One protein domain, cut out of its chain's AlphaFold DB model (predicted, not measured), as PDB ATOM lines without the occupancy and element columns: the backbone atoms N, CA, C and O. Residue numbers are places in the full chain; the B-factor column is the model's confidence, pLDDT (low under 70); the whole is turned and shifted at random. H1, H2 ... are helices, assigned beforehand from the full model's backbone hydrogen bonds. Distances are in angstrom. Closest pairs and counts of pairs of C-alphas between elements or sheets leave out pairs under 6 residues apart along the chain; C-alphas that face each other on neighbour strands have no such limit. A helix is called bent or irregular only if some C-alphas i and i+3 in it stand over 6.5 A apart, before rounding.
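Overview. This is residues 3 to 72 of the 381 residues of a protein of Rotaria sp. Silwood1 (UniProt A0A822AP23). H2a, the long arm of bent helix H2, makes a shaft with H1 at one end and a small head of H2b, H3 and H4 at the other. The printed part has 70 residues with four named helices, H1 to H4 in order, and no named strand: all helix. It is only just extended, close to loose: radius of gyration of the C-alphas 16.7 A, spans 49 by 22 by 16 A.

Arrangement. H1, residues 3 to 10, only just touches H2a, residues 16 to 39, with 3 pairs of C-alphas within 8 A; the closest, Leu 9 and Val 19, are 6.3 A apart. H2, residues 16 to 50, was assigned as one helix by its hydrogen bonds but is bent: C-alphas 39 and 42 are 7.9 A apart. H2b, residues 42 to 50, stands at a steep tilt of 67 degrees to H2a. H2b touches H3, residues 52 to 56, only at the corner; their closest C-alphas, Gln 48 and Gln 55, are 5.4 A apart. H4, residues 59 to 68, touches H2a at residues 33 to 37 alone, about perpendicular at 76 degrees; their closest C-alphas, Leu 36 and Leu 63, are 6.2 A apart. H4 also touches H2b, closest at C-alphas Leu 62 and Val 44, 6.7 A. Every O i to N i+4 pair is within hydrogen-bond range in H1, H2a, H2b and H4; H3 has 0 of 1, and 1 of 2 O i to N i+3 pairs.

Along the chain. H1 begins at C-alpha 3 (120.025, 250.218, 282.345), H2a measures 34.4 A, and H4 ends at C-alpha 68 (99.554, 251.899, 311.769).

Size, cuts and confidence. The printed part has no cut, its links are tight, residues 24 to 32 stand free, and no printed residue is under pLDDT 70.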
ATOM      1  N   ASP A   3     120.644 248.985 282.876       80.12
ATOM      2  CA  ASP A   3     120.025 250.218 282.345       80.12
ATOM      3  C   ASP A   3     119.311 251.083 283.392       80.12
ATOM      4  O   ASP A   3     119.082 252.277 283.184       80.12
ATOM      5  N   LYS A   4     118.892 250.496 284.520       78.50
ATOM      6  CA  LYS A   4     118.341 251.271 285.643       78.50
ATOM      7  C   LYS A   4     119.455 251.937 286.447       78.50
ATOM      8  O   LYS A   4     119.244 253.039 286.941       78.50
ATOM      9  N   LEU A   5     120.620 251.295 286.549       74.50
ATOM     10  CA  LEU A   5     121.791 251.844 287.233       74.50
ATOM     11  C   LEU A   5     122.380 253.021 286.443       74.50
ATOM     12  O   LEU A   5     122.593 254.086 287.009       74.50
ATOM     13  N   ILE A   6     122.514 252.867 285.119       78.94
ATOM     14  CA  ILE A   6     122.982 253.927 284.210       78.94
ATOM     15  C   ILE A   6     122.073 255.163 284.295       78.94
ATOM     16  O   ILE A   6     122.557 256.279 284.459       78.94
ATOM     17  N   ARG A   7     120.745 254.975 284.297       81.94
ATOM     18  CA  ARG A   7     119.783 256.082 284.458       81.94
ATOM     19  C   ARG A   7     119.851 256.766 285.824       81.94
ATOM     20  O   ARG A   7     119.577 257.959 285.919       81.94
ATOM     21  N   LEU A   8     120.173 256.032 286.890       76.06
ATOM     22  CA  LEU A   8     120.339 256.606 288.228       76.06
ATOM     23  C   LEU A   8     121.638 257.410 288.344       76.06
ATOM     24  O   LEU A   8     121.607 258.486 288.933       76.06
ATOM     25  N   LEU A   9     122.727 256.933 287.737       76.62
ATOM     26  CA  LEU A   9     124.006 257.647 287.653       76.62
ATOM     27  C   LEU A   9     123.874 258.936 286.837       76.62
ATOM     28  O   LEU A   9     124.268 259.996 287.310       76.62
ATOM     29  N   GLN A  10     123.216 258.881 285.676       81.38
ATOM     30  CA  GLN A  10     122.937 260.069 284.858       81.38
ATOM     31  C   GLN A  10     122.096 261.115 285.608       81.38
ATOM     32  O   GLN A  10     122.377 262.304 285.529       81.38
ATOM     33  N   ARG A  11     121.091 260.688 286.387       81.25
ATOM     34  CA  ARG A  11     120.250 261.591 287.203       81.25
ATOM     35  C   ARG A  11     120.937 262.155 288.441       81.25
ATOM     36  O   ARG A  11     120.375 263.038 289.083       81.25
ATOM     37  N   SER A  12     122.074 261.593 288.817       78.69
ATOM     38  CA  SER A  12     122.845 262.016 289.986       78.69
ATOM     39  C   SER A  12     124.132 262.725 289.547       78.69
ATOM     40  O   SER A  12     125.054 262.841 290.336       78.69
ATOM     41  N   ASN A  13     124.222 263.169 288.281       83.06
ATOM     42  CA  ASN A  13     125.411 263.796 287.685       83.06
ATOM     43  C   ASN A  13     126.706 262.978 287.849       83.06
ATOM     44  O   ASN A  13     127.791 263.539 287.943       83.06
ATOM     45  N   GLY A  14     126.601 261.648 287.889       77.38
ATOM     46  CA  GLY A  14     127.746 260.766 288.113       77.38
ATOM     47  C   GLY A  14     128.188 260.635 289.575       77.38
ATOM     48  O   GLY A  14     129.148 259.916 289.826       77.38
ATOM     49  N   ASP A  15     127.487 261.251 290.532       86.19
ATOM     50  CA  ASP A  15     127.752 261.091 291.964       86.19
ATOM     51  C   ASP A  15     127.371 259.673 292.426       86.19
ATOM     52  O   ASP A  15     126.192 259.309 292.557       86.19
ATOM     53  N   VAL A  16     128.401 258.852 292.634       84.31
ATOM     54  CA  VAL A  16     128.282 257.449 293.037       84.31
ATOM     55  C   VAL A  16     127.756 257.327 294.467       84.31
ATOM     56  O   VAL A  16     126.961 256.420 294.728       84.31
ATOM     57  N   ASP A  17     128.097 258.258 295.358       83.06
ATOM     58  CA  ASP A  17     127.670 258.234 296.758       83.06
ATOM     59  C   ASP A  17     126.176 258.538 296.869       83.06
ATOM     60  O   ASP A  17     125.432 257.850 297.577       83.06
ATOM     61  N   GLN A  18     125.683 259.492 296.073       81.19
ATOM     62  CA  GLN A  18     124.250 259.769 295.993       81.19
ATOM     63  C   GLN A  18     123.461 258.579 295.418       81.19
ATOM     64  O   GLN A  18     122.348 258.279 295.877       81.19
ATOM     65  N   VAL A  19     124.011 257.872 294.426       81.31
ATOM     66  CA  VAL A  19     123.388 256.651 293.890       81.31
ATOM     67  C   VAL A  19     123.401 255.530 294.926       81.31
ATOM     68  O   VAL A  19     122.368 254.879 295.113       81.31
ATOM     69  N   HIS A  20     124.517 255.333 295.629       82.12
ATOM     70  CA  HIS A  20     124.646 254.335 296.686       82.12
ATOM     71  C   HIS A  20     123.636 254.587 297.814       82.12
ATOM     72  O   HIS A  20     122.840 253.700 298.130       82.12
ATOM     73  N   ALA A  21     123.540 255.820 298.322       80.94
ATOM     74  CA  ALA A  21     122.559 256.198 299.338       80.94
ATOM     75  C   ALA A  21     121.110 255.909 298.896       80.94
ATOM     76  O   ALA A  21     120.302 255.379 299.665       80.94
ATOM     77  N   ARG A  22     120.765 256.189 297.630       82.69
ATOM     78  CA  ARG A  22     119.432 255.883 297.072       82.69
ATOM     79  C   ARG A  22     119.163 254.380 296.969       82.69
ATOM     80  O   ARG A  22     118.012 253.964 297.139       82.69
ATOM     81  N   LEU A  23     120.184 253.574 296.673       86.12
ATOM     82  CA  LEU A  23     120.075 252.116 296.626       86.12
ATOM     83  C   LEU A  23     119.889 251.530 298.027       86.12
ATOM     84  O   LEU A  23     118.934 250.781 298.219       86.12
ATOM     85  N   VAL A  24     120.682 251.966 299.008       87.12
ATOM     86  CA  VAL A  24     120.544 251.554 300.417       87.12
ATOM     87  C   VAL A  24     119.153 251.907 300.956       87.12
ATOM     88  O   VAL A  24     118.455 251.059 301.509       87.12
ATOM     89  N   GLN A  25     118.657 253.124 300.703       85.56
ATOM     90  CA  GLN A  25     117.290 253.515 301.084       85.56
ATOM     91  C   GLN A  25     116.204 252.693 300.380       85.56
ATOM     92  O   GLN A  25     115.082 252.552 300.877       85.56
ATOM     93  N   ARG A  26     116.466 252.214 299.163       85.94
ATOM     94  CA  ARG A  26     115.528 251.356 298.440       85.94
ATOM     95  C   ARG A  26     115.516 249.952 299.032       85.94
ATOM     96  O   ARG A  26     114.429 249.418 299.223       85.94
ATOM     97  N   GLU A  27     116.681 249.393 299.320       88.38
ATOM     98  CA  GLU A  27     116.826 248.083 299.948       88.38
ATOM     99  C   GLU A  27     116.198 248.067 301.341       88.38
ATOM    100  O   GLU A  27     115.342 247.229 301.607       88.38
ATOM    101  N   TYR A  28     116.473 249.084 302.162       89.62
ATOM    102  CA  TYR A  28     115.813 249.264 303.454       89.62
ATOM    103  C   TYR A  28     114.283 249.281 303.325       89.62
ATOM    104  O   TYR A  28     113.579 248.608 304.076       89.62
ATOM    105  N   ARG A  29     113.744 250.010 302.334       86.88
ATOM    106  CA  ARG A  29     112.298 250.021 302.073       86.88
ATOM    107  C   ARG A  29     111.786 248.638 301.685       86.88
ATOM    108  O   ARG A  29     110.764 248.235 302.219       86.88
ATOM    109  N   ILE A  30     112.459 247.931 300.776       86.88
ATOM    110  CA  ILE A  30     112.066 246.576 300.351       86.88
ATOM    111  C   ILE A  30     112.071 245.619 301.543       86.88
ATOM    112  O   ILE A  30     111.079 244.930 301.753       86.88
ATOM    113  N   ASN A  31     113.119 245.642 302.363       89.69
ATOM    114  CA  ASN A  31     113.212 244.801 303.551       89.69
ATOM    115  C   ASN A  31     112.089 245.122 304.536       89.69
ATOM    116  O   ASN A  31     111.396 244.209 304.971       89.69
ATOM    117  N   LYS A  32     111.813 246.410 304.786       89.75
ATOM    118  CA  LYS A  32     110.663 246.827 305.596       89.75
ATOM    119  C   LYS A  32     109.341 246.284 305.036       89.75
ATOM    120  O   LYS A  32     108.500 245.820 305.800       89.75
ATOM    121  N   TRP A  33     109.146 246.328 303.718       90.00
ATOM    122  CA  TRP A  33     107.939 245.789 303.085       90.00
ATOM    123  C   TRP A  33     107.822 244.281 303.232       90.00
ATOM    124  O   TRP A  33     106.739 243.809 303.554       90.00
ATOM    125  N   ASN A  34     108.922 243.553 303.051       90.00
ATOM    126  CA  ASN A  34     108.954 242.110 303.242       90.00
ATOM    127  C   ASN A  34     108.619 241.758 304.694       90.00
ATOM    128  O   ASN A  34     107.775 240.905 304.922       90.00
ATOM    129  N   THR A  35     109.180 242.470 305.679       92.00
ATOM    130  CA  THR A  35     108.841 242.272 307.097       92.00
ATOM    131  C   THR A  35     107.354 242.499 307.370       92.00
ATOM    132  O   THR A  35     106.732 241.715 308.084       92.00
ATOM    133  N   LEU A  36     106.763 243.556 306.804       90.12
ATOM    134  CA  LEU A  36     105.331 243.823 306.953       90.12
ATOM    135  C   LEU A  36     104.468 242.767 306.261       90.12
ATOM    136  O   LEU A  36     103.443 242.381 306.811       90.12
ATOM    137  N   ASP A  37     104.871 242.291 305.084       90.75
ATOM    138  CA  ASP A  37     104.151 241.247 304.356       90.75
ATOM    139  C   ASP A  37     104.248 239.893 305.075       90.75
ATOM    140  O   ASP A  37     103.245 239.202 305.196       90.75
ATOM    141  N   THR A  38     105.388 239.556 305.683       91.94
ATOM    142  CA  THR A  38     105.494 238.379 306.560       91.94
ATOM    143  C   THR A  38     104.583 238.509 307.782       91.94
ATOM    144  O   THR A  38     103.952 237.538 308.187       91.94
ATOM    145  N   ARG A  39     104.495 239.707 308.377       90.06
ATOM    146  CA  ARG A  39     103.756 239.928 309.629       90.06
ATOM    147  C   ARG A  39     102.244 240.050 309.438       90.06
ATOM    148  O   ARG A  39     101.492 239.596 310.289       90.06
ATOM    149  N   PHE A  40     101.801 240.675 308.348       93.38
ATOM    150  CA  PHE A  40     100.392 241.017 308.116       93.38
ATOM    151  C   PHE A  40      99.848 240.510 306.777       93.38
ATOM    152  O   PHE A  40      98.669 240.697 306.490       93.38
ATOM    153  N   GLY A  41     100.662 239.886 305.927       89.88
ATOM    154  CA  GLY A  41     100.279 239.535 304.560       89.88
ATOM    155  C   GLY A  41      99.131 238.535 304.477       89.88
ATOM    156  O   GLY A  41      98.280 238.671 303.596       89.88
ATOM    157  N   ALA A  42      99.052 237.575 305.403       90.94
ATOM    158  CA  ALA A  42      97.919 236.651 305.493       90.94
ATOM    159  C   ALA A  42      96.621 237.398 305.847       90.94
ATOM    160  O   ALA A  42      95.600 237.226 305.184       90.94
ATOM    161  N   THR A  43      96.689 238.305 306.822       90.19
ATOM    162  CA  THR A  43      95.569 239.141 307.274       90.19
ATOM    163  C   THR A  43      95.112 240.146 306.213       90.19
ATOM    164  O   THR A  43      93.926 240.390 306.037       90.19
ATOM    165  N   VAL A  44      96.043 240.717 305.445       89.75
ATOM    166  CA  VAL A  44      95.700 241.577 304.302       89.75
ATOM    167  C   VAL A  44      95.002 240.772 303.209       89.75
ATOM    168  O   VAL A  44      94.076 241.275 302.584       89.75
ATOM    169  N   THR A  45      95.424 239.528 302.980       89.38
ATOM    170  CA  THR A  45      94.827 238.676 301.943       89.38
ATOM    171  C   THR A  45      93.402 238.268 302.312       89.38
ATOM    172  O   THR A  45      92.522 238.344 301.462       89.38
ATOM    173  N   THR A  46      93.153 237.923 303.577       89.06
ATOM    174  CA  THR A  46      91.800 237.645 304.092       89.06
ATOM    175  C   THR A  46      90.915 238.890 304.035       89.06
ATOM    176  O   THR A  46      89.836 238.833 303.456       89.06
ATOM    177  N   LEU A  47      91.409 240.056 304.467       86.69
ATOM    178  CA  LEU A  47      90.686 241.330 304.327       86.69
ATOM    179  C   LEU A  47      90.316 241.668 302.870       86.69
ATOM    180  O   LEU A  47      89.224 242.166 302.610       86.69
ATOM    181  N   GLN A  48      91.206 241.400 301.910       87.44
ATOM    182  CA  GLN A  48      90.942 241.624 300.481       87.44
ATOM    183  C   GLN A  48      89.935 240.628 299.882       87.44
ATOM    184  O   GLN A  48      89.308 240.931 298.864       87.44
ATOM    185  N   GLN A  49      89.797 239.439 300.470       86.62
ATOM    186  CA  GLN A  49      88.782 238.458 300.080       86.62
ATOM    187  C   GLN A  49      87.417 238.801 300.680       86.62
ATOM    188  O   GLN A  49      86.407 238.688 299.995       86.62
ATOM    189  N   GLU A  50      87.391 239.256 301.932       84.62
ATOM    190  CA  GLU A  50      86.162 239.595 302.650       84.62
ATOM    191  C   GLU A  50      85.529 240.910 302.186       84.62
ATOM    192  O   GLU A  50      84.312 241.062 302.260       84.62
ATOM    193  N   ILE A  51      86.335 241.869 301.718       82.38
ATOM    194  CA  ILE A  51      85.861 243.200 301.333       82.38
ATOM    195  C   ILE A  51      86.283 243.497 299.882       82.38
ATOM    196  O   ILE A  51      87.405 243.957 299.633       82.38
ATOM    197  N   PRO A  52      85.389 243.272 298.901       76.88
ATOM    198  CA  PRO A  52      85.697 243.440 297.479       76.88
ATOM    199  C   PRO A  52      86.150 244.855 297.086       76.88
ATOM    200  O   PRO A  52      86.998 245.005 296.207       76.88
ATOM    201  N   SER A  53      85.653 245.902 297.753       74.38
ATOM    202  CA  SER A  53      86.034 247.301 297.479       74.38
ATOM    203  C   SER A  53      87.534 247.562 297.694       74.38
ATOM    204  O   SER A  53      88.165 248.334 296.959       74.38
ATOM    205  N   ILE A  54      88.148 246.822 298.621       78.19
ATOM    206  CA  ILE A  54      89.559 246.934 299.003       78.19
ATOM    207  C   ILE A  54      90.494 246.266 297.986       78.19
ATOM    208  O   ILE A  54      91.691 246.572 297.951       78.19
ATOM    209  N   GLN A  55      89.983 245.410 297.097       75.56
ATOM    210  CA  GLN A  55      90.795 244.767 296.055       75.56
ATOM    211  C   GLN A  55      91.432 245.781 295.099       75.56
ATOM    212  O   GLN A  55      92.544 245.575 294.614       75.56
ATOM    213  N   SER A  56      90.763 246.917 294.886       76.88
ATOM    214  CA  SER A  56      91.290 248.041 294.102       76.88
ATOM    215  C   SER A  56      92.498 248.728 294.764       76.88
ATOM    216  O   SER A  56      93.284 249.423 294.109       76.88
ATOM    217  N   MET A  57      92.686 248.532 296.073       82.69
ATOM    218  CA  MET A  57      93.731 249.171 296.856       82.69
ATOM    219  C   MET A  57      95.055 248.407 296.732       82.69
ATOM    220  O   MET A  57      95.146 247.200 296.944       82.69
ATOM    221  N   ARG A  58      96.143 249.130 296.431       86.25
ATOM    222  CA  ARG A  58      97.482 248.521 296.343       86.25
ATOM    223  C   ARG A  58      97.857 247.860 297.674       86.25
ATOM    224  O   ARG A  58      97.884 248.543 298.695       86.25
ATOM    225  N   ARG A  59      98.285 246.593 297.635       87.56
ATOM    226  CA  ARG A  59      98.702 245.788 298.806       87.56
ATOM    227  C   ARG A  59      99.646 246.522 299.768       87.56
ATOM    228  O   ARG A  59      99.442 246.522 300.973       87.56
ATOM    229  N   ILE A  60     100.625 247.246 299.226       86.69
ATOM    230  CA  ILE A  60     101.583 248.074 299.982       86.69
ATOM    231  C   ILE A  60     100.882 249.118 300.876       86.69
ATOM    232  O   ILE A  60     101.347 249.430 301.971       86.69
ATOM    233  N   ARG A  61      99.770 249.692 300.406       88.81
ATOM    234  CA  ARG A  61      98.988 250.674 301.163       88.81
ATOM    235  C   ARG A  61      98.260 250.006 302.326       88.81
ATOM    236  O   ARG A  61      98.283 250.559 303.418       88.81
ATOM    237  N   LEU A  62      97.705 248.815 302.111       88.00
ATOM    238  CA  LEU A  62      97.042 248.033 303.156       88.00
ATOM    239  C   LEU A  62      98.021 247.585 304.237       88.00
ATOM    240  O   LEU A  62      97.742 247.776 305.411       88.00
ATOM    241  N   LEU A  63      99.213 247.120 303.858       89.81
ATOM    242  CA  LEU A  63     100.266 246.764 304.817       89.81
ATOM    243  C   LEU A  63     100.672 247.945 305.714       89.81
ATOM    244  O   LEU A  63     100.900 247.763 306.904       89.81
ATOM    245  N   LYS A  64     100.709 249.168 305.172       90.62
ATOM    246  CA  LYS A  64     100.937 250.394 305.961       90.62
ATOM    247  C   LYS A  64      99.796 250.719 306.917       90.62
ATOM    248  O   LYS A  64     100.044 251.230 308.003       90.62
ATOM    249  N   ILE A  65      98.556 250.505 306.484       91.00
ATOM    250  CA  ILE A  65      97.378 250.737 307.324       91.00
ATOM    251  C   ILE A  65      97.384 249.720 308.471       91.00
ATOM    252  O   ILE A  65      97.280 250.123 309.622       91.00
ATOM    253  N   MET A  66      97.641 248.444 308.173       90.06
ATOM    254  CA  MET A  66      97.828 247.390 309.175       90.06
ATOM    255  C   MET A  66      98.949 247.726 310.165       90.06
ATOM    256  O   MET A  66      98.746 247.620 311.368       90.06
ATOM    257  N   GLU A  67     100.107 248.194 309.682       92.81
ATOM    258  CA  GLU A  67     101.216 248.637 310.544       92.81
ATOM    259  C   GLU A  67     100.782 249.763 311.494       92.81
ATOM    260  O   GLU A  67     101.119 249.737 312.676       92.81
ATOM    261  N   ARG A  68     100.013 250.739 310.993       91.44
ATOM    262  CA  ARG A  68      99.554 251.899 311.769       91.44
ATOM    263  C   ARG A  68      98.618 251.517 312.914       91.44
ATOM    264  O   ARG A  68      98.653 252.173 313.947       91.44
ATOM    265  N   PHE A  69      97.803 250.489 312.713       92.12
ATOM    266  CA  PHE A  69      96.876 249.967 313.716       92.12
ATOM    267  C   PHE A  69      97.429 248.720 314.416       92.12
ATOM    268  O   PHE A  69      96.676 247.937 314.980       92.12
ATOM    269  N   SER A  70      98.748 248.500 314.354       89.81
ATOM    270  CA  SER A  70      99.435 247.391 315.031       89.81
ATOM    271  C   SER A  70      98.890 245.992 314.701       89.81
ATOM    272  O   SER A  70      99.120 245.049 315.451       89.81
ATOM    273  N   GLY A  71      98.224 245.836 313.556       83.50
ATOM    274  CA  GLY A  71      97.592 244.588 313.136       83.50
ATOM    275  C   GLY A  71      96.148 244.387 313.601       83.50
ATOM    276  O   GLY A  71      95.587 243.339 313.295       83.50
ATOM    277  N   ASP A  72      95.539 245.358 314.289       91.06
ATOM    278  CA  ASP A  72      94.127 245.308 314.677       91.06
ATOM    279  C   ASP A  72      93.226 245.422 313.436       91.06
ATOM    280  O   ASP A  72      93.065 246.485 312.825       91.06
TER     281      ASP A  72